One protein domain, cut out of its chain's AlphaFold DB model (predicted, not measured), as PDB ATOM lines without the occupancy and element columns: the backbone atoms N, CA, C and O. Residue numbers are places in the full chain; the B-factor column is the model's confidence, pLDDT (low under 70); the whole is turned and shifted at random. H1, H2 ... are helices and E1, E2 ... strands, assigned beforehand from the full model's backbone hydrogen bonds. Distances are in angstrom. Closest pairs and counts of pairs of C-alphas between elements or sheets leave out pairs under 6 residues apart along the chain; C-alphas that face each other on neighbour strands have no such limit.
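Overview. This is residues 328 to 379 of the 379 residues of a protein of Odobenus rosmarus divergens (UniProt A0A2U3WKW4). A free helical arm, H1, sticks out from a small body in which helix H2 is followed by a hairpin of two strands, E1 and E2; beyond E2 a tail, residues 371 to 379, runs to the end of the long axis opposite H1. The printed part has 52 residues, in the order H1, H2, E1, E2, with the two strands antiparallel and the class mixed, helices and strands. It is flat, 51 by 30 by 16 A, and only just loose, close to extended, with a radius of gyration of the C-alphas of 14.7 A.

Arrangement. H1, residues 328 to 338, stands free and is apart from H2, residues 345 to 354. H1 is also apart from E1, residues 357 to 361, and E2, residues 366 to 370. H2 and E2 are apart. E1 and E2 form a hairpin at 157 degrees; the C-alphas of Val 358 and Ser 369 face each other at 4.4 A, and N 359 and O 368, 2.8 A apart, are within hydrogen-bond range. Every O i to N i+4 pair is within range in H1, and 5 of 6 in H2.

Along the chain. H1 begins at C-alpha 328 (47.138, -21.788, -37.955) and is 15.3 A long; H2 is 15.1 A, E1 12.7 A and E2 13.0 A, ending at C-alpha 370 (49.849, -53.216, -33.333).

Size, cuts and confidence. The C-alphas of Arg 328 and Ser 379, the two farthest apart, are 51.3 A apart. The printed part has no cut and no long link between its named elements; pLDDT is under 70 at residue 338.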
ATOM      1  N   ARG A 328      48.334 -20.937 -37.845       93.81
ATOM      2  CA  ARG A 328      47.138 -21.788 -37.955       93.81
ATOM      3  C   ARG A 328      47.138 -22.631 -39.240       93.81
ATOM      4  O   ARG A 328      46.903 -23.832 -39.178       93.81
ATOM      5  N   LYS A 329      47.473 -22.023 -40.384       95.06
ATOM      6  CA  LYS A 329      47.513 -22.705 -41.690       95.06
ATOM      7  C   LYS A 329      48.615 -23.771 -41.769       95.06
ATOM      8  O   LYS A 329      48.397 -24.821 -42.362       95.06
ATOM      9  N   SER A 330      49.768 -23.536 -41.142       93.38
ATOM     10  CA  SER A 330      50.855 -24.525 -41.067       93.38
ATOM     11  C   SER A 330      50.514 -25.688 -40.138       93.38
ATOM     12  O   SER A 330      50.845 -26.831 -40.446       93.38
ATOM     13  N   ALA A 331      49.831 -25.424 -39.020       89.00
ATOM     14  CA  ALA A 331      49.348 -26.477 -38.132       89.00
ATOM     15  C   ALA A 331      48.295 -27.358 -38.828       89.00
ATOM     16  O   ALA A 331      48.368 -28.583 -38.745       89.00
ATOM     17  N   GLU A 332      47.362 -26.744 -39.563       84.94
ATOM     18  CA  GLU A 332      46.364 -27.447 -40.380       84.94
ATOM     19  C   GLU A 332      47.026 -28.284 -41.487       84.94
ATOM     20  O   GLU A 332      46.750 -29.477 -41.579       84.94
ATOM     21  N   GLU A 333      47.952 -27.720 -42.273       87.81
ATOM     22  CA  GLU A 333      48.719 -28.478 -43.277       87.81
ATOM     23  C   GLU A 333      49.457 -29.663 -42.640       87.81
ATOM     24  O   GLU A 333      49.382 -30.772 -43.156       87.81
ATOM     25  N   ALA A 334      50.127 -29.484 -41.497       83.94
ATOM     26  CA  ALA A 334      50.827 -30.578 -40.821       83.94
ATOM     27  C   ALA A 334      49.876 -31.716 -40.409       83.94
ATOM     28  O   ALA A 334      50.223 -32.892 -40.549       83.94
ATOM     29  N   LEU A 335      48.663 -31.380 -39.957       83.81
ATOM     30  CA  LEU A 335      47.620 -32.361 -39.662       83.81
ATOM     31  C   LEU A 335      47.124 -33.053 -40.938       83.81
ATOM     32  O   LEU A 335      47.091 -34.284 -40.968       83.81
ATOM     33  N   TYR A 336      46.840 -32.311 -42.012       78.00
ATOM     34  CA  TYR A 336      46.436 -32.885 -43.301       78.00
ATOM     35  C   TYR A 336      47.508 -33.795 -43.908       78.00
ATOM     36  O   TYR A 336      47.186 -34.853 -44.440       78.00
ATOM     37  N   ARG A 337      48.792 -33.444 -43.774       75.75
ATOM     38  CA  ARG A 337      49.920 -34.296 -44.188       75.75
ATOM     39  C   ARG A 337      50.063 -35.537 -43.311       75.75
ATOM     40  O   ARG A 337      50.575 -36.551 -43.776       75.75
ATOM     41  N   SER A 338      49.651 -35.456 -42.045       68.56
ATOM     42  CA  SER A 338      49.679 -36.589 -41.116       68.56
ATOM     43  C   SER A 338      48.518 -37.565 -41.324       68.56
ATOM     44  O   SER A 338      48.655 -38.748 -40.989       68.56
ATOM     45  N   ASN A 339      47.406 -37.097 -41.905       75.00
ATOM     46  CA  ASN A 339      46.315 -37.959 -42.325       75.00
ATOM     47  C   ASN A 339      46.817 -38.903 -43.417       75.00
ATOM     48  O   ASN A 339      47.251 -38.498 -44.494       75.00
ATOM     49  N   LYS A 340      46.771 -40.198 -43.112       79.00
ATOM     50  CA  LYS A 340      47.179 -41.236 -44.051       79.00
ATOM     51  C   LYS A 340      46.005 -41.542 -44.965       79.00
ATOM     52  O   LYS A 340      45.058 -42.203 -44.547       79.00
ATOM     53  N   TYR A 341      46.093 -41.064 -46.195       85.38
ATOM     54  CA  TYR A 341      45.243 -41.509 -47.290       85.38
ATOM     55  C   TYR A 341      45.972 -42.624 -48.034       85.38
ATOM     56  O   TYR A 341      47.177 -42.537 -48.262       85.38
ATOM     57  N   PHE A 342      45.250 -43.685 -48.375       88.88
ATOM     58  CA  PHE A 342      45.789 -44.827 -49.105       88.88
ATOM     59  C   PHE A 342      45.001 -44.981 -50.399       88.88
ATOM     60  O   PHE A 342      43.774 -44.909 -50.374       88.88
ATOM     61  N   GLY A 343      45.690 -45.210 -51.515       90.62
ATOM     62  CA  GLY A 343      45.063 -45.387 -52.824       90.62
ATOM     63  C   GLY A 343      44.471 -46.782 -53.031       90.62
ATOM     64  O   GLY A 343      43.730 -47.003 -53.981       90.62
ATOM     65  N   SER A 344      44.787 -47.750 -52.162       94.75
ATOM     66  CA  SER A 344      44.203 -49.095 -52.216       94.75
ATOM     67  C   SER A 344      44.260 -49.825 -50.873       94.75
ATOM     68  O   SER A 344      45.115 -49.556 -50.029       94.75
ATOM     69  N   VAL A 345      43.409 -50.845 -50.706       94.62
ATOM     70  CA  VAL A 345      43.443 -51.749 -49.539       94.62
ATOM     71  C   VAL A 345      44.795 -52.463 -49.411       94.62
ATOM     72  O   VAL A 345      45.311 -52.639 -48.306       94.62
ATOM     73  N   ALA A 346      45.414 -52.834 -50.534       95.06
ATOM     74  CA  ALA A 346      46.740 -53.445 -50.540       95.06
ATOM     75  C   ALA A 346      47.807 -52.501 -49.958       95.06
ATOM     76  O   ALA A 346      48.696 -52.943 -49.225       95.06
ATOM     77  N   GLU A 347      47.699 -51.202 -50.236       94.12
ATOM     78  CA  GLU A 347      48.595 -50.180 -49.703       94.12
ATOM     79  C   GLU A 347      48.409 -49.978 -48.194       94.12
ATOM     80  O   GLU A 347      49.404 -49.917 -47.469       94.12
ATOM     81  N   ILE A 348      47.160 -49.991 -47.703       94.12
ATOM     82  CA  ILE A 348      46.852 -49.982 -46.261       94.12
ATOM     83  C   ILE A 348      47.580 -51.143 -45.577       94.12
ATOM     84  O   ILE A 348      48.324 -50.946 -44.611       94.12
ATOM     85  N   ILE A 349      47.405 -52.359 -46.104       94.25
ATOM     86  CA  ILE A 349      47.999 -53.571 -45.537       94.25
ATOM     87  C   ILE A 349      49.529 -53.476 -45.559       94.25
ATOM     88  O   ILE A 349      50.168 -53.699 -44.531       94.25
ATOM     89  N   LYS A 350      50.126 -53.112 -46.700       93.50
ATOM     90  CA  LYS A 350      51.584 -53.011 -46.863       93.50
ATOM     91  C   LYS A 350      52.194 -51.962 -45.935       93.50
ATOM     92  O   LYS A 350      53.193 -52.241 -45.272       93.50
ATOM     93  N   ASN A 351      51.591 -50.779 -45.837       93.62
ATOM     94  CA  ASN A 351      52.049 -49.744 -44.914       93.62
ATOM     95  C   ASN A 351      52.017 -50.251 -43.470       93.62
ATOM     96  O   ASN A 351      52.988 -50.087 -42.730       93.62
ATOM     97  N   HIS A 352      50.929 -50.910 -43.076       94.88
ATOM     98  CA  HIS A 352      50.722 -51.315 -41.692       94.88
ATOM     99  C   HIS A 352      51.400 -52.623 -41.267       94.88
ATOM    100  O   HIS A 352      51.359 -53.000 -40.092       94.88
ATOM    101  N   GLN A 353      52.118 -53.272 -42.185       94.38
ATOM    102  CA  GLN A 353      53.131 -54.267 -41.831       94.38
ATOM    103  C   GLN A 353      54.349 -53.622 -41.150       94.38
ATOM    104  O   GLN A 353      54.931 -54.199 -40.229       94.38
ATOM    105  N   HIS A 354      54.710 -52.397 -41.546       92.25
ATOM    106  CA  HIS A 354      55.862 -51.668 -40.999       92.25
ATOM    107  C   HIS A 354      55.452 -50.577 -40.001       92.25
ATOM    108  O   HIS A 354      56.115 -50.383 -38.979       92.25
ATOM    109  N   SER A 355      54.324 -49.918 -40.261       93.19
ATOM    110  CA  SER A 355      53.762 -48.841 -39.449       93.19
ATOM    111  C   SER A 355      52.688 -49.367 -38.492       93.19
ATOM    112  O   SER A 355      51.743 -50.015 -38.938       93.19
ATOM    113  N   PRO A 356      52.749 -49.070 -37.185       94.69
ATOM    114  CA  PRO A 356      51.700 -49.493 -36.267       94.69
ATOM    115  C   PRO A 356      50.341 -48.864 -36.625       94.69
ATOM    116  O   PRO A 356      50.247 -47.673 -36.929       94.69
ATOM    117  N   LEU A 357      49.298 -49.689 -36.593       93.25
ATOM    118  CA  LEU A 357      47.894 -49.299 -36.535       93.25
ATOM    119  C   LEU A 357      47.528 -49.012 -35.086       93.25
ATOM    120  O   LEU A 357      48.013 -49.686 -34.175       93.25
ATOM    121  N   VAL A 358      46.667 -48.025 -34.874       93.56
ATOM    122  CA  VAL A 358      46.053 -47.761 -33.572       93.56
ATOM    123  C   VAL A 358      44.620 -48.269 -33.640       93.56
ATOM    124  O   VAL A 358      43.875 -47.881 -34.535       93.56
ATOM    125  N   LEU A 359      44.261 -49.149 -32.715       95.00
ATOM    126  CA  LEU A 359      42.923 -49.691 -32.542       95.00
ATOM    127  C   LEU A 359      42.272 -48.946 -31.380       95.00
ATOM    128  O   LEU A 359      42.834 -48.894 -30.286       95.00
ATOM    129  N   ILE A 360      41.124 -48.337 -31.648       95.19
ATOM    130  CA  ILE A 360      40.321 -47.637 -30.647       95.19
ATOM    131  C   ILE A 360      39.017 -48.408 -30.542       95.19
ATOM    132  O   ILE A 360      38.227 -48.405 -31.485       95.19
ATOM    133  N   ASP A 361      38.814 -49.087 -29.421       95.81
ATOM    134  CA  ASP A 361      37.565 -49.790 -29.157       95.81
ATOM    135  C   ASP A 361      36.632 -48.860 -28.372       95.81
ATOM    136  O   ASP A 361      36.926 -48.397 -27.268       95.81
ATOM    137  N   SER A 362      35.509 -48.517 -29.002       95.25
ATOM    138  CA  SER A 362      34.544 -47.555 -28.475       95.25
ATOM    139  C   SER A 362      33.790 -48.074 -27.252       95.25
ATOM    140  O   SER A 362      33.325 -47.268 -26.447       95.25
ATOM    141  N   GLN A 363      33.680 -49.394 -27.080       95.56
ATOM    142  CA  GLN A 363      32.913 -49.992 -25.988       95.56
ATOM    143  C   GLN A 363      33.711 -50.017 -24.688       95.56
ATOM    144  O   GLN A 363      33.182 -49.710 -23.621       95.56
ATOM    145  N   ASN A 364      34.991 -50.379 -24.769       94.56
ATOM    146  CA  ASN A 364      35.876 -50.470 -23.605       94.56
ATOM    147  C   ASN A 364      36.795 -49.245 -23.442       94.56
ATOM    148  O   ASN A 364      37.494 -49.149 -22.432       94.56
ATOM    149  N   ASN A 365      36.771 -48.302 -24.394       92.06
ATOM    150  CA  ASN A 365      37.625 -47.112 -24.435       92.06
ATOM    151  C   ASN A 365      39.125 -47.461 -24.354       92.06
ATOM    152  O   ASN A 365      39.928 -46.696 -23.811       92.06
ATOM    153  N   THR A 366      39.513 -48.642 -24.850       94.75
ATOM    154  CA  THR A 366      40.921 -49.021 -24.936       94.75
ATOM    155  C   THR A 366      41.532 -48.478 -26.217       94.75
ATOM    156  O   THR A 366      40.893 -48.346 -27.264       94.75
ATOM    157  N   LYS A 367      42.809 -48.117 -26.103       96.31
ATOM    158  CA  LYS A 367      43.636 -47.645 -27.205       96.31
ATOM    159  C   LYS A 367      44.861 -48.534 -27.277       96.31
ATOM    160  O   LYS A 367      45.817 -48.345 -26.525       96.31
ATOM    161  N   ASP A 368      44.829 -49.466 -28.211       94.94
ATOM    162  CA  ASP A 368      45.896 -50.429 -28.433       94.94
ATOM    163  C   ASP A 368      46.608 -50.132 -29.748       94.94
ATOM    164  O   ASP A 368      46.070 -49.480 -30.642       94.94
ATOM    165  N   SER A 369      47.857 -50.574 -29.885       95.62
ATOM    166  CA  SER A 369      48.608 -50.365 -31.118       95.62
ATOM    167  C   SER A 369      49.378 -51.609 -31.529       95.62
ATOM    168  O   SER A 369      50.066 -52.230 -30.720       95.62
ATOM    169  N   THR A 370      49.256 -51.987 -32.800       95.25
ATOM    170  CA  THR A 370      49.849 -53.216 -33.333       95.25
ATOM    171  C   THR A 370      50.205 -53.082 -34.810       95.25
ATOM    172  O   THR A 370      49.708 -52.204 -35.507       95.25
ATOM    173  N   ARG A 371      51.082 -53.957 -35.302       96.25
ATOM    174  CA  ARG A 371      51.431 -54.073 -36.726       96.25
ATOM    175  C   ARG A 371      50.821 -55.341 -37.296       96.25
ATOM    176  O   ARG A 371      50.746 -56.352 -36.596       96.25
ATOM    177  N   LEU A 372      50.462 -55.309 -38.572       96.06
ATOM    178  CA  LEU A 372      50.023 -56.499 -39.290       96.06
ATOM    179  C   LEU A 372      51.222 -57.436 -39.471       96.06
ATOM    180  O   LEU A 372      52.233 -57.051 -40.050       96.06
ATOM    181  N   LYS A 373      51.135 -58.654 -38.933       95.19
ATOM    182  CA  LYS A 373      52.237 -59.633 -38.984       95.19
ATOM    183  C   LYS A 373      51.878 -60.912 -39.719       95.19
ATOM    184  O   LYS A 373      52.708 -61.445 -40.445       95.19
ATOM    185  N   TYR A 374      50.666 -61.410 -39.510       94.38
ATOM    186  CA  TYR A 374      50.235 -62.708 -40.010       94.38
ATOM    187  C   TYR A 374      48.881 -62.557 -40.695       94.38
ATOM    188  O   TYR A 374      48.009 -61.856 -40.182       94.38
ATOM    189  N   ALA A 375      48.716 -63.215 -41.840       93.19
ATOM    190  CA  ALA A 375      47.436 -63.319 -42.524       93.19
ATOM    191  C   ALA A 375      46.733 -64.602 -42.068       93.19
ATOM    192  O   ALA A 375      47.292 -65.692 -42.189       93.19
ATOM    193  N   VAL A 376      45.518 -64.469 -41.540       95.81
ATOM    194  CA  VAL A 376      44.661 -65.606 -41.185       95.81
ATOM    195  C   VAL A 376      43.614 -65.741 -42.282       95.81
ATOM    196  O   VAL A 376      42.805 -64.838 -42.474       95.81
ATOM    197  N   LYS A 377      43.659 -66.844 -43.032       94.12
ATOM    198  CA  LYS A 377      42.689 -67.143 -44.088       94.12
ATOM    199  C   LYS A 377      41.654 -68.119 -43.539       94.12
ATOM    200  O   LYS A 377      42.022 -69.166 -43.016       94.12
ATOM    201  N   VAL A 378      40.380 -67.752 -43.642       90.31
ATOM    202  CA  VAL A 378      39.261 -68.631 -43.287       90.31
ATOM    203  C   VAL A 378      39.024 -69.554 -44.484       90.31
ATOM    204  O   VAL A 378      38.938 -69.068 -45.613       90.31
ATOM    205  N   SER A 379      39.063 -70.864 -44.250       79.25
ATOM    206  CA  SER A 379      38.923 -71.917 -45.266       79.25
ATOM    207  C   SER A 379      37.478 -72.318 -45.483       79.25
ATOM    208  O   SER A 379      36.800 -72.483 -44.442       79.25
TER     209      SER A 379